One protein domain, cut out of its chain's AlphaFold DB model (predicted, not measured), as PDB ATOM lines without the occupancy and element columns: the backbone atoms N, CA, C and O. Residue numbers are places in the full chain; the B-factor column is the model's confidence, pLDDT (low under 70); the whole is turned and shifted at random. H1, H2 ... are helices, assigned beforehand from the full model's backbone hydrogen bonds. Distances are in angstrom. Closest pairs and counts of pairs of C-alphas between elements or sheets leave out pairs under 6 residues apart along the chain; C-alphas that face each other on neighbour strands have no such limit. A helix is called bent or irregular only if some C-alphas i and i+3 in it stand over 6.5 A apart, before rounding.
ATOM      1  N   TYR A  82     165.978 136.185 120.535       84.69
ATOM      2  CA  TYR A  82     165.130 136.403 119.364       84.69
ATOM      3  C   TYR A  82     163.804 135.634 119.489       84.69
ATOM      4  O   TYR A  82     162.796 136.109 118.971       84.69
ATOM      5  N   GLU A  83     163.774 134.480 120.170       85.88
ATOM      6  CA  GLU A  83     162.530 133.741 120.442       85.88
ATOM      7  C   GLU A  83     161.617 134.497 121.408       85.88
ATOM      8  O   GLU A  83     160.408 134.577 121.182       85.88
ATOM      9  N   GLU A  84     162.180 135.095 122.460       82.12
ATOM     10  CA  GLU A  84     161.425 135.939 123.385       82.12
ATOM     11  C   GLU A  84     160.875 137.171 122.656       82.12
ATOM     12  O   GLU A  84     159.679 137.453 122.746       82.12
ATOM     13  N   LEU A  85     161.699 137.845 121.846       80.31
ATOM     14  CA  LEU A  85     161.269 138.978 121.024       80.31
ATOM     15  C   LEU A  85     160.164 138.588 120.028       80.31
ATOM     16  O   LEU A  85     159.163 139.296 119.895       80.31
ATOM     17  N   TYR A  86     160.319 137.444 119.364       81.81
ATOM     18  CA  TYR A  86     159.315 136.893 118.458       81.81
ATOM     19  C   TYR A  86     157.990 136.640 119.184       81.81
ATOM     20  O   TYR A  86     156.935 137.028 118.678       81.81
ATOM     21  N   CYS A  87     158.027 136.039 120.378       83.06
ATOM     22  CA  CYS A  87     156.840 135.825 121.205       83.06
ATOM     23  C   CYS A  87     156.180 137.156 121.596       83.06
ATOM     24  O   CYS A  87     154.973 137.303 121.409       83.06
ATOM     25  N   CYS A  88     156.958 138.139 122.066       79.25
ATOM     26  CA  CYS A  88     156.451 139.462 122.452       79.25
ATOM     27  C   CYS A  88     155.712 140.139 121.297       79.25
ATOM     28  O   CYS A  88     154.581 140.600 121.451       79.25
ATOM     29  N   LEU A  89     156.329 140.165 120.116       78.25
ATOM     30  CA  LEU A  89     155.738 140.799 118.944       78.25
ATOM     31  C   LEU A  89     154.543 140.008 118.422       78.25
ATOM     32  O   LEU A  89     153.521 140.605 118.106       78.25
ATOM     33  N   THR A  90     154.604 138.677 118.403       80.56
ATOM     34  CA  THR A  90     153.459 137.838 118.006       80.56
ATOM     35  C   THR A  90     152.248 138.061 118.916       80.56
ATOM     36  O   THR A  90     151.118 138.039 118.432       80.56
ATOM     37  N   LEU A  91     152.466 138.322 120.210       82.06
ATOM     38  CA  LEU A  91     151.408 138.664 121.163       82.06
ATOM     39  C   LEU A  91     150.916 140.110 121.011       82.06
ATOM     40  O   LEU A  91     149.722 140.350 121.153       82.06
ATOM     41  N   CYS A  92     151.797 141.063 120.703       82.06
ATOM     42  CA  CYS A  92     151.452 142.482 120.568       82.06
ATOM     43  C   CYS A  92     150.743 142.806 119.237       82.06
ATOM     44  O   CYS A  92     149.787 143.586 119.213       82.06
ATOM     45  N   LYS A  93     151.155 142.167 118.128       80.50
ATOM     46  CA  LYS A  93     150.626 142.391 116.766       80.50
ATOM     47  C   LYS A  93     149.082 142.357 116.702       80.50
ATOM     48  O   LYS A  93     148.500 143.278 116.123       80.50
ATOM     49  N   PRO A  94     148.381 141.349 117.267       85.88
ATOM     50  CA  PRO A  94     146.921 141.290 117.236       85.88
ATOM     51  C   PRO A  94     146.251 142.443 117.984       85.88
ATOM     52  O   PRO A  94     145.284 142.996 117.464       85.88
ATOM     53  N   TRP A  95     146.764 142.826 119.156       87.00
ATOM     54  CA  TRP A  95     146.206 143.924 119.952       87.00
ATOM     55  C   TRP A  95     146.369 145.266 119.245       87.00
ATOM     56  O   TRP A  95     145.400 146.011 119.128       87.00
ATOM     57  N   MET A  96     147.550 145.521 118.674       81.19
ATOM     58  CA  MET A  96     147.801 146.701 117.838       81.19
ATOM     59  C   MET A  96     146.836 146.765 116.648       81.19
ATOM     60  O   MET A  96     146.272 147.816 116.353       81.19
ATOM     61  N   LYS A  97     146.594 145.629 115.980       81.94
ATOM     62  CA  LYS A  97     145.653 145.558 114.857       81.94
ATOM     63  C   LYS A  97     144.208 145.804 115.294       81.94
ATOM     64  O   LYS A  97     143.500 146.542 114.623       81.94
ATOM     65  N   GLN A  98     143.764 145.193 116.391       85.12
ATOM     66  CA  GLN A  98     142.402 145.380 116.899       85.12
ATOM     67  C   GLN A  98     142.160 146.816 117.365       85.12
ATOM     68  O   GLN A  98     141.115 147.383 117.056       85.12
ATOM     69  N   MET A  99     143.135 147.417 118.047       85.00
ATOM     70  CA  MET A  99     143.069 148.816 118.453       85.00
ATOM     71  C   MET A  99     143.055 149.750 117.237       85.00
ATOM     72  O   MET A  99     142.223 150.649 117.178       85.00
ATOM     73  N   ALA A 100     143.884 149.495 116.218       79.50
ATOM     74  CA  ALA A 100     143.822 150.239 114.958       79.50
ATOM     75  C   ALA A 100     142.435 150.137 114.299       79.50
ATOM     76  O   ALA A 100     141.869 151.158 113.923       79.50
ATOM     77  N   CYS A 101     141.853 148.933 114.207       79.50
ATOM     78  CA  CYS A 101     140.502 148.744 113.665       79.50
ATOM     79  C   CYS A 101     139.437 149.516 114.459       79.50
ATOM     80  O   CYS A 101     138.503 150.051 113.862       79.50
ATOM     81  N   LEU A 102     139.567 149.563 115.791       82.12
ATOM     82  CA  LEU A 102     138.661 150.301 116.667       82.12
ATOM     83  C   LEU A 102     138.777 151.813 116.432       82.12
ATOM     84  O   LEU A 102     137.766 152.458 116.170       82.12
ATOM     85  N   LEU A 103     139.996 152.360 116.455       77.62
ATOM     86  CA  LEU A 103     140.260 153.794 116.274       77.62
ATOM     87  C   LEU A 103     139.934 154.285 114.854       77.62
ATOM     88  O   LEU A 103     139.446 155.397 114.680       77.62
ATOM     89  N   LEU A 104     140.139 153.444 113.835       74.19
ATOM     90  CA  LEU A 104     139.741 153.718 112.448       74.19
ATOM     91  C   LEU A 104     138.258 153.421 112.177       74.19
ATOM     92  O   LEU A 104     137.794 153.605 111.049       74.19
ATOM     93  N   LEU A 105     137.517 152.950 113.185       74.12
ATOM     94  CA  LEU A 105     136.119 152.520 113.114       74.12
ATOM     95  C   LEU A 105     135.813 151.613 111.917       74.12
ATOM     96  O   LEU A 105     134.775 151.739 111.263       74.12
ATOM     97  N   ASP A 106     136.718 150.693 111.608       69.38
ATOM     98  CA  ASP A 106     136.567 149.793 110.463       69.38
ATOM     99  C   ASP A 106     135.354 148.862 110.590       69.38
ATOM    100  O   ASP A 106     134.880 148.321 109.587       69.38
ATOM    101  N   GLU A 107     134.863 148.683 111.816       70.62
ATOM    102  CA  GLU A 107     133.753 147.804 112.172       70.62
ATOM    103  C   GLU A 107     132.403 148.526 112.300       70.62
ATOM    104  O   GLU A 107     131.385 147.861 112.482       70.62
ATOM    105  N   TYR A 108     132.362 149.858 112.188       73.69
ATOM    106  CA  TYR A 108     131.144 150.649 112.392       73.69
ATOM    107  C   TYR A 108     130.665 151.300 111.089       73.69
ATOM    108  O   TYR A 108     131.466 151.707 110.247       73.69
ATOM    109  N   TYR A 109     129.348 151.422 110.911       68.00
ATOM    110  CA  TYR A 109     128.768 152.216 109.821       68.00
ATOM    111  C   TYR A 109     128.422 153.633 110.297       68.00
ATOM    112  O   TYR A 109     128.178 153.862 111.480       68.00
ATOM    113  N   HIS A 110     128.373 154.597 109.374       65.31
ATOM    114  CA  HIS A 110     127.887 155.941 109.697       65.31
ATOM    115  C   HIS A 110     126.387 155.891 109.994       65.31
ATOM    116  O   HIS A 110     125.610 155.492 109.123       65.31
ATOM    117  N   THR A 111     125.971 156.359 111.173       59.19
ATOM    118  CA  THR A 111     124.560 156.385 111.603       59.19
ATOM    119  C   THR A 111     123.660 157.162 110.628       59.19
ATOM    120  O   THR A 111     122.493 156.818 110.471       59.19
ATOM    121  N   HIS A 112     124.214 158.150 109.909       63.22
ATOM    122  CA  HIS A 112     123.502 159.021 108.961       63.22
ATOM    123  C   HIS A 112     124.204 159.079 107.589       63.22
ATOM    124  O   HIS A 112     124.545 160.147 107.077       63.22
ATOM    125  N   CYS A 113     124.472 157.920 106.978       66.19
ATOM    126  CA  CYS A 113     125.131 157.866 105.670       66.19
ATOM    127  C   CYS A 113     124.189 158.273 104.523       66.19
ATOM    128  O   CYS A 113     123.269 157.535 104.179       66.19
ATOM    129  N   VAL A 114     124.460 159.412 103.878       66.19
ATOM    130  CA  VAL A 114     123.655 159.917 102.746       66.19
ATOM    131  C   VAL A 114     123.759 159.008 101.506       66.19
ATOM    132  O   VAL A 114     122.814 158.928 100.725       66.19
ATOM    133  N   GLN A 115     124.881 158.294 101.324       70.56
ATOM    134  CA  GLN A 115     125.107 157.355 100.210       70.56
ATOM    135  C   GLN A 115     125.888 156.099 100.659       70.56
ATOM    136  O   GLN A 115     127.116 156.062 100.535       70.56
ATOM    137  N   PRO A 116     125.206 155.047 101.153       64.69
ATOM    138  CA  PRO A 116     125.853 153.834 101.664       64.69
ATOM    139  C   PRO A 116     126.695 153.090 100.616       64.69
ATOM    140  O   PRO A 116     127.799 152.647 100.924       64.69
ATOM    141  N   ASP A 117     126.216 153.018  99.369       68.06
ATOM    142  CA  ASP A 117     126.859 152.261  98.281       68.06
ATOM    143  C   ASP A 117     128.145 152.916  97.744       68.06
ATOM    144  O   ASP A 117     129.023 152.231  97.211       68.06
ATOM    145  N   ALA A 118     128.275 154.238  97.899       70.50
ATOM    146  CA  ALA A 118     129.454 155.013  97.505       70.50
ATOM    147  C   ALA A 118     130.412 155.289  98.681       70.50
ATOM    148  O   ALA A 118     131.533 155.752  98.468       70.50
ATOM    149  N   CYS A 119     129.996 155.001  99.920       67.12
ATOM    150  CA  CYS A 119     130.796 155.230 101.116       67.12
ATOM    151  C   CYS A 119     131.834 154.105 101.308       67.12
ATOM    152  O   CYS A 119     131.452 152.939 101.452       67.12
ATOM    153  N   PRO A 120     133.141 154.423 101.409       66.94
ATOM    154  CA  PRO A 120     134.194 153.425 101.619       66.94
ATOM    155  C   PRO A 120     134.007 152.574 102.887       66.94
ATOM    156  O   PRO A 120     134.424 151.417 102.915       66.94
ATOM    157  N   ARG A 121     133.370 153.137 103.926       68.38
ATOM    158  CA  ARG A 121     133.134 152.483 105.222       68.38
ATOM    159  C   ARG A 121     131.835 151.666 105.217       68.38
ATOM    160  O   ARG A 121     131.868 150.487 105.545       68.38
ATOM    161  N   CYS A 122     130.718 152.242 104.753       69.88
ATOM    162  CA  CYS A 122     129.390 151.603 104.800       69.88
ATOM    163  C   CYS A 122     129.160 150.506 103.744       69.88
ATOM    164  O   CYS A 122     128.207 149.744 103.868       69.88
ATOM    165  N   ARG A 123     130.025 150.392 102.727       71.44
ATOM    166  CA  ARG A 123     129.957 149.316 101.723       71.44
ATOM    167  C   ARG A 123     130.383 147.941 102.272       71.44
ATOM    168  O   ARG A 123     130.105 146.919 101.643       71.44
ATOM    169  N   LYS A 124     131.084 147.888 103.413       71.75
ATOM    170  CA  LYS A 124     131.517 146.628 104.045       71.75
ATOM    171  C   LYS A 124     130.303 145.887 104.638       71.75
ATOM    172  O   LYS A 124     129.432 146.490 105.254       71.75
ATOM    173  N   THR A 125     130.236 144.568 104.469       63.75
ATOM    174  CA  THR A 125     129.167 143.732 105.046       63.75
ATOM    175  C   THR A 125     129.482 143.358 106.496       63.75
ATOM    176  O   THR A 125     130.619 142.987 106.778       63.75
ATOM    177  N   GLY A 126     128.483 143.366 107.388       66.62
ATOM    178  CA  GLY A 126     128.639 142.937 108.790       66.62
ATOM    179  C   GLY A 126     129.046 144.038 109.779       66.62
ATOM    180  O   GLY A 126     129.623 143.728 110.815       66.62
ATOM    181  N   LEU A 127     128.768 145.305 109.457       72.56
ATOM    182  CA  LEU A 127     129.079 146.459 110.307       72.56
ATOM    183  C   LEU A 127     128.153 146.550 111.529       72.56
ATOM    184  O   LEU A 127     126.970 146.213 111.460       72.56
ATOM    185  N   LEU A 128     128.695 147.053 112.634       73.94
ATOM    186  CA  LEU A 128     128.005 147.275 113.899       73.94
ATOM    187  C   LEU A 128     127.438 148.697 113.976       73.94
ATOM    188  O   LEU A 128     128.012 149.644 113.431       73.94
ATOM    189  N   THR A 129     126.321 148.858 114.689       73.69
ATOM    190  CA  THR A 129     125.810 150.185 115.056       73.69
ATOM    191  C   THR A 129     126.760 150.804 116.070       73.69
ATOM    192  O   THR A 129     127.080 150.173 117.079       73.69
ATOM    193  N   PHE A 130     127.221 152.022 115.798       76.94
ATOM    194  CA  PHE A 130     128.049 152.748 116.748       76.94
ATOM    195  C   PHE A 130     127.225 153.123 117.982       76.94
ATOM    196  O   PHE A 130     126.104 153.611 117.865       76.94
ATOM    197  N   SER A 131     127.786 152.865 119.158       80.69
ATOM    198  CA  SER A 131     127.338 153.454 120.414       80.69
ATOM    199  C   SER A 131     128.583 153.837 121.195       80.69
ATOM    200  O   SER A 131     129.546 153.058 121.235       80.69
ATOM    201  N   VAL A 132     128.572 155.011 121.816       79.19
ATOM    202  CA  VAL A 132     129.734 155.484 122.574       79.19
ATOM    203  C   VAL A 132     130.034 154.562 123.750       79.19
ATOM    204  O   VAL A 132     131.184 154.180 123.939       79.19
ATOM    205  N   GLY A 133     129.011 154.090 124.469       82.25
ATOM    206  CA  GLY A 133     129.205 153.141 125.569       82.25
ATOM    207  C   GLY A 133     129.874 151.831 125.128       82.25
ATOM    208  O   GLY A 133     130.769 151.335 125.806       82.25
ATOM    209  N   SER A 134     129.496 151.284 123.966       83.56
ATOM    210  CA  SER A 134     130.133 150.074 123.420       83.56
ATOM    211  C   SER A 134     131.543 150.332 122.886       83.56
ATOM    212  O   SER A 134     132.383 149.435 122.944       83.56
ATOM    213  N   PHE A 135     131.803 151.525 122.347       85.38
ATOM    214  CA  PHE A 135     133.132 151.930 121.897       85.38
ATOM    215  C   PHE A 135     134.099 152.057 123.078       85.38
ATOM    216  O   PHE A 135     135.146 151.413 123.051       85.38
ATOM    217  N   ILE A 136     133.714 152.798 124.125       86.31
ATOM    218  CA  ILE A 136     134.518 152.997 125.343       86.31
ATOM    219  C   ILE A 136     134.814 151.648 125.997       86.31
ATOM    220  O   ILE A 136     135.972 151.284 126.143       86.31
ATOM    221  N   GLN A 137     133.788 150.823 126.241       88.62
ATOM    222  CA  GLN A 137     133.980 149.501 126.844       88.62
ATOM    223  C   GLN A 137     134.986 148.635 126.067       88.62
ATOM    224  O   GLN A 137     135.767 147.882 126.650       88.62
ATOM    225  N   ARG A 138     134.952 148.700 124.733       88.44
ATOM    226  CA  ARG A 138     135.875 147.938 123.893       88.44
ATOM    227  C   ARG A 138     137.274 148.545 123.881       88.44
ATOM    228  O   ARG A 138     138.241 147.786 123.856       88.44
ATOM    229  N   PHE A 139     137.377 149.871 123.905       89.38
ATOM    230  CA  PHE A 139     138.644 150.574 124.062       89.38
ATOM    231  C   PHE A 139     139.317 150.169 125.376       89.38
ATOM    232  O   PHE A 139     140.456 149.715 125.325       89.38
ATOM    233  N   ASP A 140     138.590 150.192 126.495       90.56
ATOM    234  CA  ASP A 140     139.088 149.866 127.842       90.56
ATOM    235  C   ASP A 140     139.661 148.449 127.936       90.56
ATOM    236  O   ASP A 140     140.709 148.208 128.535       90.56
ATOM    237  N   ILE A 141     139.007 147.481 127.292       90.81
ATOM    238  CA  ILE A 141     139.509 146.103 127.242       90.81
ATOM    239  C   ILE A 141     140.805 146.033 126.423       90.81
ATOM    240  O   ILE A 141     141.770 145.378 126.824       90.81
ATOM    241  N   LEU A 142     140.838 146.688 125.261       90.31
ATOM    242  CA  LEU A 142     141.989 146.628 124.364       90.31
ATOM    243  C   LEU A 142     143.194 147.402 124.907       90.31
ATOM    244  O   LEU A 142     144.319 146.930 124.745       90.31
ATOM    245  N   ILE A 143     142.984 148.558 125.545       88.62
ATOM    246  CA  ILE A 143     144.068 149.399 126.065       88.62
ATOM    247  C   ILE A 143     144.836 148.694 127.177       88.62
ATOM    248  O   ILE A 143     146.061 148.759 127.178       88.62
ATOM    249  N   VAL A 144     144.160 147.957 128.064       91.12
ATOM    250  CA  VAL A 144     144.817 147.199 129.140       91.12
ATOM    251  C   VAL A 144     145.787 146.172 128.556       91.12
ATOM    252  O   VAL A 144     146.980 146.201 128.860       91.12
ATOM    253  N   HIS A 145     145.308 145.316 127.651       90.12
ATOM    254  CA  HIS A 145     146.144 144.287 127.029       90.12
ATOM    255  C   HIS A 145     147.251 144.878 126.160       90.12
ATOM    256  O   HIS A 145     148.383 144.381 126.150       90.12
ATOM    257  N   LEU A 146     146.945 145.954 125.435       87.38
ATOM    258  CA  LEU A 146     147.928 146.607 124.596       87.38
ATOM    259  C   LEU A 146     149.029 147.259 125.444       87.38
ATOM    260  O   LEU A 146     150.203 147.017 125.173       87.38
ATOM    261  N   ARG A 147     148.673 147.984 126.511       88.31
ATOM    262  CA  ARG A 147     149.610 148.595 127.466       88.31
ATOM    263  C   ARG A 147     150.508 147.545 128.114       88.31
ATOM    264  O   ARG A 147     151.723 147.703 128.073       88.31
ATOM    265  N   GLU A 148     149.948 146.447 128.625       88.00
ATOM    266  CA  GLU A 148     150.732 145.336 129.188       88.00
ATOM    267  C   GLU A 148     151.720 144.756 128.165       88.00
ATOM    268  O   GLU A 148     152.903 144.578 128.466       88.00
ATOM    269  N   SER A 149     151.259 144.507 126.934       85.38
ATOM    270  CA  SER A 149     152.102 143.940 125.876       85.38
ATOM    271  C   SER A 149     153.217 144.892 125.427       85.38
ATOM    272  O   SER A 149     154.352 144.452 125.247       85.38
ATOM    273  N   LEU A 150     152.926 146.192 125.298       81.44
ATOM    274  CA  LEU A 150     153.893 147.223 124.924       81.44
ATOM    275  C   LEU A 150     154.901 147.474 126.043       81.44
ATOM    276  O   LEU A 150     156.090 147.559 125.765       81.44
ATOM    277  N   MET A 151     154.467 147.527 127.305       82.56
ATOM    278  CA  MET A 151     155.377 147.663 128.446       82.56
ATOM    279  C   MET A 151     156.321 146.465 128.558       82.56
ATOM    280  O   MET A 151     157.520 146.635 128.777       82.56
ATOM    281  N   TYR A 152     155.807 145.246 128.380       80.88
ATOM    282  CA  TYR A 152     156.643 144.048 128.361       80.88
ATOM    283  C   TYR A 152     157.650 144.089 127.204       80.88
ATOM    284  O   TYR A 152     158.837 143.825 127.404       80.88
ATOM    285  N   LEU A 153     157.198 144.506 126.020       77.75
ATOM    286  CA  LEU A 153     158.035 144.697 124.842       77.75
ATOM    287  C   LEU A 153     159.133 145.753 125.090       77.75
ATOM    288  O   LEU A 153     160.297 145.464 124.836       77.75
ATOM    289  N   VAL A 154     158.817 146.921 125.661       75.69
ATOM    290  CA  VAL A 154     159.794 147.972 126.023       75.69
ATOM    291  C   VAL A 154     160.827 147.455 127.015       75.69
ATOM    292  O   VAL A 154     162.023 147.618 126.792       75.69
ATOM    293  N   ASN A 155     160.394 146.765 128.071       75.06
ATOM    294  CA  ASN A 155     161.302 146.198 129.070       75.06
ATOM    295  C   ASN A 155     162.284 145.182 128.468       75.06
ATOM    296  O   ASN A 155     163.416 145.065 128.935       75.06
ATOM    297  N   LYS A 156     161.864 144.445 127.435       72.12
ATOM    298  CA  LYS A 156     162.691 143.438 126.756       72.12
ATOM    299  C   LYS A 156     163.502 143.996 125.591       72.12
ATOM    300  O   LYS A 156     164.546 143.443 125.261       72.12
ATOM    301  N   LEU A 157     163.070 145.097 124.990       68.06
ATOM    302  CA  LEU A 157     163.767 145.779 123.901       68.06
ATOM    303  C   LEU A 157     164.778 146.813 124.371       68.06
ATOM    304  O   LEU A 157     165.773 147.010 123.678       68.06
ATOM    305  N   SER A 158     164.558 147.442 125.528       63.06
ATOM    306  CA  SER A 158     165.536 148.335 126.164       63.06
ATOM    307  C   SER A 158     166.882 147.632 126.364       63.06
ATOM    308  O   SER A 158     167.935 148.250 126.272       63.06
ATOM    309  N   ALA A 159     166.845 146.309 126.529       58.66
ATOM    310  CA  ALA A 159     167.999 145.426 126.524       58.66
ATOM    311  C   ALA A 159     168.724 145.333 125.165       58.66
ATOM    312  O   ALA A 159     169.945 145.239 125.134       58.66
ATOM    313  N   VAL A 160     168.000 145.331 124.043       56.88
ATOM    314  CA  VAL A 160     168.550 145.026 122.707       56.88
ATOM    315  C   VAL A 160     168.744 146.286 121.845       56.88
ATOM    316  O   VAL A 160     169.262 146.185 120.741       56.88
ATOM    317  N   CYS A 161     168.354 147.473 122.329       56.84
ATOM    318  CA  CYS A 161     168.488 148.770 121.641       56.84
ATOM    319  C   CYS A 161     167.891 148.802 120.211       56.84
ATOM    320  O   CYS A 161     168.336 149.574 119.365       56.84
ATOM    321  N   ILE A 162     166.908 147.940 119.913       54.94
ATOM    322  CA  ILE A 162     166.340 147.787 118.554       54.94
ATOM    323  C   ILE A 162     165.329 148.894 118.234       54.94
ATOM    324  O   ILE A 162     165.150 149.255 117.071       54.94
ATOM    325  N   LEU A 163     164.635 149.407 119.249       57.12
ATOM    326  CA  LEU A 163     163.516 150.322 119.075       57.12
ATOM    327  C   LEU A 163     163.732 151.576 119.900       57.12
ATOM    328  O   LEU A 163     164.168 151.515 121.048       57.12
ATOM    329  N   ASP A 164     163.407 152.692 119.265       62.00
ATOM    330  CA  ASP A 164     163.341 154.011 119.862       62.00
ATOM    331  C   ASP A 164     162.285 153.965 120.975       62.00
ATOM    332  O   ASP A 164     161.082 153.995 120.698       62.00
ATOM    333  N   SER A 165     162.725 153.749 122.220       66.06
ATOM    334  CA  SER A 165     161.838 153.626 123.383       66.06
ATOM    335  C   SER A 165     160.939 154.850 123.501       66.06
ATOM    336  O   SER A 165     159.779 154.706 123.871       66.06
ATOM    337  N   GLU A 166     161.433 156.006 123.052       71.38
ATOM    338  CA  GLU A 166     160.693 157.262 122.967       71.38
ATOM    339  C   GLU A 166     159.413 157.118 122.135       71.38
ATOM    340  O   GLU A 166     158.371 157.620 122.538       71.38
ATOM    341  N   LYS A 167     159.427 156.364 121.024       73.75
ATOM    342  CA  LYS A 167     158.229 156.166 120.185       73.75
ATOM    343  C   LYS A 167     157.167 155.305 120.859       73.75
ATOM    344  O   LYS A 167     155.975 155.525 120.653       73.75
ATOM    345  N   ILE A 168     157.581 154.285 121.613       74.19
ATOM    346  CA  ILE A 168     156.630 153.421 122.328       74.19
ATOM    347  C   ILE A 168     156.112 154.140 123.577       74.19
ATOM    348  O   ILE A 168     154.932 154.028 123.896       74.19
ATOM    349  N   GLU A 169     156.958 154.909 124.257       78.44
ATOM    350  CA  GLU A 169     156.552 155.767 125.370       78.44
ATOM    351  C   GLU A 169     155.588 156.868 124.906       78.44
ATOM    352  O   GLU A 169     154.544 157.042 125.527       78.44
ATOM    353  N   GLU A 170     155.855 157.530 123.772       78.38
ATOM    354  CA  GLU A 170     154.939 158.499 123.146       78.38
ATOM    355  C   GLU A 170     153.591 157.847 122.809       78.38
ATOM    356  O   GLU A 170     152.536 158.439 123.042       78.38
ATOM    357  N   LEU A 171     153.608 156.607 122.305       78.19
ATOM    358  CA  LEU A 171     152.396 155.836 122.039       78.19
ATOM    359  C   LEU A 171     151.607 155.560 123.323       78.19
ATOM    360  O   LEU A 171     150.403 155.787 123.358       78.19
ATOM    361  N   LEU A 172     152.270 155.076 124.375       81.81
ATOM    362  CA  LEU A 172     151.636 154.778 125.661       81.81
ATOM    363  C   LEU A 172     151.035 156.033 126.308       81.81
ATOM    364  O   LEU A 172     149.913 155.978 126.810       81.81
ATOM    365  N   ASP A 173     151.756 157.151 126.254       82.69
ATOM    366  CA  ASP A 173     151.326 158.459 126.750       82.69
ATOM    367  C   ASP A 173     150.130 159.008 125.954       82.69
ATOM    368  O   ASP A 173     149.133 159.436 126.536       82.69
ATOM    369  N   TYR A 174     150.166 158.909 124.621       79.50
ATOM    370  CA  TYR A 174     149.014 159.229 123.775       79.50
ATOM    371  C   TYR A 174     147.783 158.403 124.153       79.50
ATOM    372  O   TYR A 174     146.698 158.950 124.333       79.50
ATOM    373  N   MET A 175     147.945 157.090 124.314       81.44
ATOM    374  CA  MET A 175     146.819 156.227 124.643       81.44
ATOM    375  C   MET A 175     146.243 156.500 126.037       81.44
ATOM    376  O   MET A 175     145.039 156.357 126.216       81.44
ATOM    377  N   ALA A 176     147.073 156.899 127.006       85.19
ATOM    378  CA  ALA A 176     146.614 157.312 128.332       85.19
ATOM    379  C   ALA A 176     145.796 158.611 128.274       85.19
ATOM    380  O   ALA A 176     144.699 158.665 128.820       85.19
ATOM    381  N   ARG A 177     146.260 159.624 127.529       82.44
ATOM    382  CA  ARG A 177     145.480 160.857 127.314       82.44
ATOM    383  C   ARG A 177     144.140 160.596 126.631       82.44
ATOM    384  O   ARG A 177     143.139 161.217 126.980       82.44
ATOM    385  N   PHE A 178     144.120 159.691 125.655       80.44
ATOM    386  CA  PHE A 178     142.888 159.326 124.960       80.44
ATOM    387  C   PHE A 178     141.914 158.572 125.880       80.44
ATOM    388  O   PHE A 178     140.711 158.808 125.820       80.44
ATOM    389  N   GLU A 179     142.425 157.710 126.764       86.25
ATOM    390  CA  GLU A 179     141.638 157.048 127.812       86.25
ATOM    391  C   GLU A 179     140.987 158.072 128.757       86.25
ATOM    392  O   GLU A 179     139.780 157.991 128.993       86.25
ATOM    393  N   ASP A 180     141.749 159.068 129.222       85.12
ATOM    394  CA  ASP A 180     141.244 160.145 130.085       85.12
ATOM    395  C   ASP A 180     140.140 160.959 129.388       85.12
ATOM    396  O   ASP A 180     139.113 161.263 129.994       85.12
ATOM    397  N   LEU A 181     140.312 161.263 128.095       80.94
ATOM    398  CA  LEU A 181     139.321 161.983 127.290       80.94
ATOM    399  C   LEU A 181     137.991 161.224 127.186       80.94
ATOM    400  O   LEU A 181     136.926 161.832 127.263       80.94
ATOM    401  N   LEU A 182     138.038 159.903 126.991       81.75
ATOM    402  CA  LEU A 182     136.834 159.076 126.861       81.75
ATOM    403  C   LEU A 182     136.025 158.981 128.162       81.75
ATOM    404  O   LEU A 182     134.826 158.710 128.105       81.75
ATOM    405  N   HIS A 183     136.662 159.212 129.313       84.00
ATOM    406  CA  HIS A 183     136.045 159.129 130.639       84.00
ATOM    407  C   HIS A 183     135.722 160.492 131.264       84.00
ATOM    408  O   HIS A 183     135.206 160.544 132.382       84.00
ATOM    409  N   ASP A 184     136.008 161.593 130.570       81.38
ATOM    410  CA  ASP A 184     135.701 162.937 131.045       81.38
ATOM    411  C   ASP A 184     134.180 163.183 131.013       81.38
ATOM    412  O   ASP A 184     133.540 163.154 129.960       81.38
ATOM    413  N   GLU A 185     133.591 163.464 132.181       75.06
ATOM    414  CA  GLU A 185     132.152 163.727 132.349       75.06
ATOM    415  C   GLU A 185     131.645 164.923 131.516       75.06
ATOM    416  O   GLU A 185     130.439 165.063 131.297       75.06
ATOM    417  N   SER A 186     132.544 165.800 131.058       72.06
ATOM    418  CA  SER A 186     132.219 166.952 130.213       72.06
ATOM    419  C   SER A 186     132.102 166.619 128.720       72.06
ATOM    420  O   SER A 186     131.573 167.430 127.951       72.06
ATOM    421  N   VAL A 187     132.549 165.432 128.299       69.44
ATOM    422  CA  VAL A 187     132.561 165.003 126.899       69.44
ATOM    423  C   VAL A 187     131.221 164.363 126.539       69.44
ATOM    424  O   VAL A 187     130.816 163.336 127.079       69.44
ATOM    425  N   THR A 188     130.499 164.975 125.597       73.44
ATOM    426  CA  THR A 188     129.205 164.444 125.141       73.44
ATOM    427  C   THR A 188     129.367 163.359 124.076       73.44
ATOM    428  O   THR A 188     130.377 163.300 123.372       73.44
ATOM    429  N   GLU A 189     128.323 162.548 123.881       72.12
ATOM    430  CA  GLU A 189     128.264 161.541 122.811       72.12
ATOM    431  C   GLU A 189     128.570 162.156 121.434       72.12
ATOM    432  O   GLU A 189     129.350 161.611 120.657       72.12
ATOM    433  N   TYR A 190     128.061 163.367 121.193       68.25
ATOM    434  CA  TYR A 190     128.331 164.150 119.991       68.25
ATOM    435  C   TYR A 190     129.803 164.567 119.860       68.25
ATOM    436  O   TYR A 190     130.336 164.584 118.753       68.25
ATOM    437  N   ASN A 191     130.485 164.889 120.966       69.25
ATOM    438  CA  ASN A 191     131.912 165.210 120.937       69.25
ATOM    439  C   ASN A 191     132.748 163.993 120.532       69.25
ATOM    440  O   ASN A 191     133.685 164.155 119.760       69.25
ATOM    441  N   ILE A 192     132.382 162.793 120.994       70.44
ATOM    442  CA  ILE A 192     133.060 161.543 120.624       70.44
ATOM    443  C   ILE A 192     132.725 161.164 119.179       70.44
ATOM    444  O   ILE A 192     133.621 160.854 118.405       70.44
ATOM    445  N   GLU A 193     131.464 161.262 118.755       70.00
ATOM    446  CA  GLU A 193     131.086 161.021 117.357       70.00
ATOM    447  C   GLU A 193     131.773 161.992 116.387       70.00
ATOM    448  O   GLU A 193     132.195 161.575 115.307       70.00
ATOM    449  N   GLN A 194     131.942 163.265 116.761       66.81
ATOM    450  CA  GLN A 194     132.789 164.210 116.027       66.81
ATOM    451  C   GLN A 194     134.262 163.780 116.070       66.81
ATOM    452  O   GLN A 194     134.916 163.734 115.029       66.81
ATOM    453  N   ALA A 195     134.767 163.389 117.244       63.53
ATOM    454  CA  ALA A 195     136.164 163.014 117.445       63.53
ATOM    455  C   ALA A 195     136.594 161.735 116.711       63.53
ATOM    456  O   ALA A 195     137.766 161.563 116.400       63.53
ATOM    457  N   VAL A 196     135.669 160.828 116.402       63.62
ATOM    458  CA  VAL A 196     135.979 159.627 115.613       63.62
ATOM    459  C   VAL A 196     135.458 159.732 114.165       63.62
ATOM    460  O   VAL A 196     135.540 158.788 113.377       63.62
ATOM    461  N   GLY A 197     134.962 160.906 113.759       62.53
ATOM    462  CA  GLY A 197     134.565 161.189 112.375       62.53
ATOM    463  C   GLY A 197     133.278 160.481 111.933       62.53
ATOM    464  O   GLY A 197     133.162 160.062 110.780       62.53
ATOM    465  N   LEU A 198     132.328 160.298 112.851       63.09
ATOM    466  CA  LEU A 198     130.992 159.743 112.604       63.09
ATOM    467  C   LEU A 198     129.889 160.805 112.535       63.09
ATOM    468  O   LEU A 198     128.827 160.528 111.972       63.09
ATOM    469  N   ALA A 199     130.130 162.004 113.064       57.66
ATOM    470  CA  ALA A 199     129.176 163.102 113.003       57.66
ATOM    471  C   ALA A 199     129.142 163.775 111.608       57.66
ATOM    472  O   ALA A 199     130.160 163.856 110.914       57.66
ATOM    473  N   PRO A 200     127.973 164.268 111.157       53.34
ATOM    474  CA  PRO A 200     127.848 164.952 109.875       53.34
ATOM    475  C   PRO A 200     128.606 166.290 109.877       53.34
ATOM    476  O   PRO A 200     128.466 167.096 110.791       53.34
ATOM    477  N   ILE A 201     129.337 166.565 108.788       50.16
ATOM    478  CA  ILE A 201     130.194 167.756 108.560       50.16
ATOM    479  C   ILE A 201     129.408 169.095 108.602       50.16
ATOM    480  O   ILE A 201     129.972 170.175 108.452       50.16
ATOM    481  N   HIS A 202     128.087 169.066 108.790       45.25
ATOM    482  CA  HIS A 202     127.219 170.194 108.466       45.25
ATOM    483  C   HIS A 202     127.086 171.311 109.509       45.25
ATOM    484  O   HIS A 202     126.475 172.317 109.171       45.25
ATOM    485  N   ASP A 203     127.711 171.218 110.686       42.62
ATOM    486  CA  ASP A 203     127.683 172.295 111.689       42.62
ATOM    487  C   ASP A 203     129.085 172.640 112.214       42.62
ATOM    488  O   ASP A 203     129.392 172.529 113.400       42.62
ATOM    489  N   ILE A 204     129.952 173.137 111.327       44.03
ATOM    490  CA  ILE A 204     131.134 173.909 111.740       44.03
ATOM    491  C   ILE A 204     130.660 175.327 112.094       44.03
ATOM    492  O   ILE A 204     130.881 176.289 111.359       44.03
ATOM    493  N   THR A 205     129.963 175.472 113.222       41.09
ATOM    494  CA  THR A 205     129.971 176.750 113.939       41.09
ATOM    495  C   THR A 205     131.039 176.647 115.010       41.09
ATOM    496  O   THR A 205     130.882 175.987 116.030       41.09
ATOM    497  N   SER A 206     132.171 177.272 114.700       48.53
ATOM    498  CA  SER A 206     133.352 177.458 115.534       48.53
ATOM    499  C   SER A 206     133.032 177.575 117.030       48.53
ATOM    500  O   SER A 206     132.695 178.652 117.533       48.53
ATOM    501  N   LYS A 207     133.225 176.479 117.757       43.81
ATOM    502  CA  LYS A 207     133.837 176.533 119.076       43.81
ATOM    503  C   LYS A 207     135.042 175.623 119.012       43.81
ATOM    504  O   LYS A 207     134.905 174.420 118.833       43.81
ATOM    505  N   ASP A 208     136.187 176.280 119.084       46.94
ATOM    506  CA  ASP A 208     137.517 175.725 119.264       46.94
ATOM    507  C   ASP A 208     137.502 174.922 120.577       46.94
ATOM    508  O   ASP A 208     137.800 175.425 121.660       46.94
ATOM    509  N   ASN A 209     136.964 173.707 120.514       48.34
ATOM    510  CA  ASN A 209     137.028 172.765 121.610       48.34
ATOM    511  C   ASN A 209     138.413 172.142 121.459       48.34
ATOM    512  O   ASN A 209     138.659 171.502 120.439       48.34
ATOM    513  N   GLY A 210     139.314 172.352 122.423       53.38
ATOM    514  CA  GLY A 210     140.741 171.980 122.376       53.38
ATOM    515  C   GLY A 210     141.069 170.485 122.204       53.38
ATOM    516  O   GLY A 210     142.162 170.058 122.551       53.38
ATOM    517  N   TYR A 211     140.130 169.697 121.685       51.97
ATOM    518  CA  TYR A 211     140.202 168.279 121.377       51.97
ATOM    519  C   TYR A 211     140.551 168.000 119.898       51.97
ATOM    520  O   TYR A 211     140.886 166.863 119.580       51.97
ATOM    521  N   GLU A 212     140.530 168.997 118.991       50.44
ATOM    522  CA  GLU A 212     140.936 168.821 117.573       50.44
ATOM    523  C   GLU A 212     142.405 168.368 117.413       50.44
ATOM    524  O   GLU A 212     142.731 167.642 116.472       50.44
ATOM    525  N   ASP A 213     143.288 168.724 118.357       55.34
ATOM    526  CA  ASP A 213     144.706 168.330 118.344       55.34
ATOM    527  C   ASP A 213     144.906 166.817 118.578       55.34
ATOM    528  O   ASP A 213     145.794 166.207 117.980       55.34
ATOM    529  N   GLU A 214     144.048 166.178 119.384       53.88
ATOM    530  CA  GLU A 214     144.117 164.736 119.681       53.88
ATOM    531  C   GLU A 214     143.711 163.865 118.473       53.88
ATOM    532  O   GLU A 214     144.278 162.793 118.273       53.88
ATOM    533  N   LEU A 215     142.822 164.342 117.590       52.41
ATOM    534  CA  LEU A 215     142.407 163.607 116.381       52.41
ATOM    535  C   LEU A 215     143.505 163.500 115.320       52.41
ATOM    536  O   LEU A 215     143.640 162.462 114.670       52.41
ATOM    537  N   SER A 216     144.307 164.556 115.148       54.09
ATOM    538  CA  SER A 216     145.443 164.551 114.214       54.09
ATOM    539  C   SER A 216     146.494 163.484 114.573       54.09
ATOM    540  O   SER A 216     147.324 163.101 113.745       54.09
ATOM    541  N   LYS A 217     146.432 162.953 115.805       58.62
ATOM    542  CA  LYS A 217     147.349 161.948 116.346       58.62
ATOM    543  C   LYS A 217     146.901 160.496 116.088       58.62
ATOM    544  O   LYS A 217     147.724 159.597 116.247       58.62
ATOM    545  N   ILE A 218     145.683 160.234 115.590       59.31
ATOM    546  CA  ILE A 218     145.255 158.877 115.170       59.31
ATOM    547  C   ILE A 218     146.071 158.392 113.956       59.31
ATOM    548  O   ILE A 218     146.526 157.245 113.927       59.31
ATOM    549  N   ASP A 219     146.364 159.278 112.998       58.62
ATOM    550  CA  ASP A 219     147.305 158.991 111.901       58.62
ATOM    551  C   ASP A 219     148.722 158.701 112.433       58.62
ATOM    552  O   ASP A 219     149.463 157.880 111.881       58.62
ATOM    553  N   ARG A 220     149.084 159.317 113.565       59.72
ATOM    554  CA  ARG A 220     150.342 159.090 114.290       59.72
ATOM    555  C   ARG A 220     150.375 157.698 114.931       59.72
ATOM    556  O   ARG A 220     151.366 156.995 114.735       59.72
ATOM    557  N   TYR A 221     149.286 157.239 115.563       64.38
ATOM    558  CA  TYR A 221     149.126 155.847 116.024       64.38
ATOM    559  C   TYR A 221     149.326 154.860 114.868       64.38
ATOM    560  O   TYR A 221     150.087 153.899 114.984       64.38
ATOM    561  N   HIS A 222     148.695 155.123 113.721       60.97
ATOM    562  CA  HIS A 222     148.834 154.285 112.533       60.97
ATOM    563  C   HIS A 222     150.283 154.265 112.012       60.97
ATOM    564  O   HIS A 222     150.796 153.203 111.662       60.97
ATOM    565  N   SER A 223     150.986 155.404 112.032       61.66
ATOM    566  CA  SER A 223     152.398 155.489 111.629       61.66
ATOM    567  C   SER A 223     153.344 154.694 112.546       61.66
ATOM    568  O   SER A 223     154.165 153.924 112.049       61.66
ATOM    569  N   VAL A 224     153.184 154.801 113.871       61.44
ATOM    570  CA  VAL A 224     154.011 154.087 114.864       61.44
ATOM    571  C   VAL A 224     153.697 152.587 114.857       61.44
ATOM    572  O   VAL A 224     154.602 151.752 114.897       61.44
ATOM    573  N   SER A 225     152.416 152.231 114.717       61.47
ATOM    574  CA  SER A 225     151.950 150.851 114.567       61.47
ATOM    575  C   SER A 225     152.550 150.179 113.330       61.47
ATOM    576  O   SER A 225     153.108 149.087 113.421       61.47
ATOM    577  N   LEU A 226     152.533 150.847 112.174       55.84
ATOM    578  CA  LEU A 226     153.084 150.301 110.931       55.84
ATOM    579  C   LEU A 226     154.595 150.042 110.989       55.84
ATOM    580  O   LEU A 226     155.061 149.108 110.341       55.84
ATOM    581  N   ASP A 227     155.364 150.826 111.744       61.09
ATOM    582  CA  ASP A 227     156.804 150.598 111.904       61.09
ATOM    583  C   ASP A 227     157.111 149.384 112.796       61.09
ATOM    584  O   ASP A 227     157.981 148.581 112.455       61.09
ATOM    585  N   LEU A 228     156.349 149.185 113.878       58.34
ATOM    586  CA  LEU A 228     156.479 148.025 114.774       58.34
ATOM    587  C   LEU A 228     156.024 146.706 114.117       58.34
ATOM    588  O   LEU A 228     156.515 145.630 114.464       58.34
ATOM    589  N   LEU A 229     155.098 146.773 113.155       56.50
ATOM    590  CA  LEU A 229     154.489 145.609 112.500       56.50
ATOM    591  C   LEU A 229     155.278 145.067 111.285       56.50
ATOM    592  O   LEU A 229     154.961 143.975 110.815       56.50
ATOM    593  N   LYS A 230     156.308 145.773 110.788       62.16
ATOM    594  CA  LYS A 230     157.085 145.403 109.575       62.16
ATOM    595  C   LYS A 230     157.952 144.144 109.705       62.16
ATOM    596  O   LYS A 230     158.469 143.650 108.704       62.16
ATOM    597  N   PHE A 231     158.144 143.622 110.911       59.72
ATOM    598  CA  PHE A 231     158.993 142.456 111.149       59.72
ATOM    599  C   PHE A 231     158.207 141.157 110.931       59.72
ATOM    600  O   PHE A 231     157.516 140.681 111.833       59.72
ATOM    601  N   ASP A 232     158.261 140.583 109.729       55.34
ATOM    602  CA  ASP A 232     157.426 139.418 109.377       55.34
ATOM    603  C   ASP A 232     158.155 138.067 109.375       55.34
ATOM    604  O   ASP A 232     157.513 137.020 109.363       55.34
ATOM    605  N   GLU A 233     159.485 138.053 109.490       63.81
ATOM    606  CA  GLU A 233     160.270 136.816 109.433       63.81
ATOM    607  C   GLU A 233     161.063 136.570 110.720       63.81
ATOM    608  O   GLU A 233     161.743 137.460 111.232       63.81
ATOM    609  N   ARG A 234     161.038 135.318 111.211       65.88
ATOM    610  CA  ARG A 234     161.817 134.872 112.385       65.88
ATOM    611  C   ARG A 234     163.313 135.169 112.230       65.88
ATOM    612  O   ARG A 234     163.982 135.544 113.187       65.88
ATOM    613  N   GLU A 235     163.815 135.053 111.001       66.44
ATOM    614  CA  GLU A 235     165.201 135.355 110.635       66.44
ATOM    615  C   GLU A 235     165.535 136.853 110.758       66.44
ATOM    616  O   GLU A 235     166.681 137.216 111.018       66.44
TER     617      GLU A 235
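AT A GLANCE: This is residues 82 to 235 of the 422 residues of an uncharacterized protein of Oryza punctata (UniProt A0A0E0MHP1). You are looking at an up-and-down bundle of four helices or arms, H1b, H2, H3 and H6, set in a ring, each running against the one before it; the arm H1a lengthens the bundle beside the last part of H2. At the opposite end of H2 gather the short H4 and most of two long links, residues 104 to 131 and 196 to 211, of which residues 201 to 208 stick out. The printed part has 154 residues, with six named helices, H1 to H6 in order, and no named strand; the class is all helix. It is compact, with a radius of gyration of the C-alphas of 17.4 A and spans of 51 by 34 by 23 A.

IN THESE COORDINATES: Find C-alpha 82 at (165.130, 136.403, 119.364), where H1, residues 82 to 103, begins. By its hydrogen bonds it was assigned as one helix, but it is bent: C-alphas 91 and 94 are 6.5 A apart. Its arms are H1a, residues 82 to 91, 14.0 A long, and H1b, residues 94 to 103, 14.2 A long. Look next for H2, residues 132 to 157, starting at (129.734, 155.484, 122.574) and 35.4 A long, then H3, residues 165 to 182, 25.8 A long. H4, residues 189 to 195, and H5, residues 212 to 215, are short. H6, residues 218 to 228, is 15.6 A long and ends at (156.479, 148.025, 114.774).

HOW THE PARTS SIT: Between H1a and H1b is a shallow tilt of 34 degrees, only just short of steep. H1a touches residues 149 to 157 of H2, opposite ways at 5 degrees, a shallow tilt; the closest C-alphas, of Cys 88 and Leu 153, are 6.0 A apart. H1b and H2 form a helical hairpin at a steep tilt of 38 degrees, touching at Trp 95 and Leu 146, C-alphas 5.6 A apart. H2 and H3 form another, at a shallow tilt of 19 degrees, with C-alphas 154 and 165 closest at 6.6 A. H6 touches H1b, with C-alphas 96 and 225 closest at 6.7 A, and residues 167 to 171 of H3, with C-alphas 171 and 221 closest at 6.8 A. H4 only just touches H2, with 3 pairs of C-alphas within 8 A, the closest those of Val 132 and Glu 189 at 6.2 A. H5 is close to H3 but not clearly touching, C-alphas 178 and 214 being closest at 7.7 A. H1b and H3 are apart, as are H2 and H6. In H1a, H1b, H3, H4 and H6 every O i to N i+4 pair is within hydrogen-bond range, in H2 21 of 22; H5 is too short for such a pair.

THE WHOLE: The C-alphas farthest apart, of Thr 205 and Glu 235, are 54.5 A apart. The printed part has no cut; its long links are H1 to H2 and H4 to H5. The mean pLDDT of the printed part is 71.1, and 69 residues are under 70, among them residues 157 to 165 and 194 to 235.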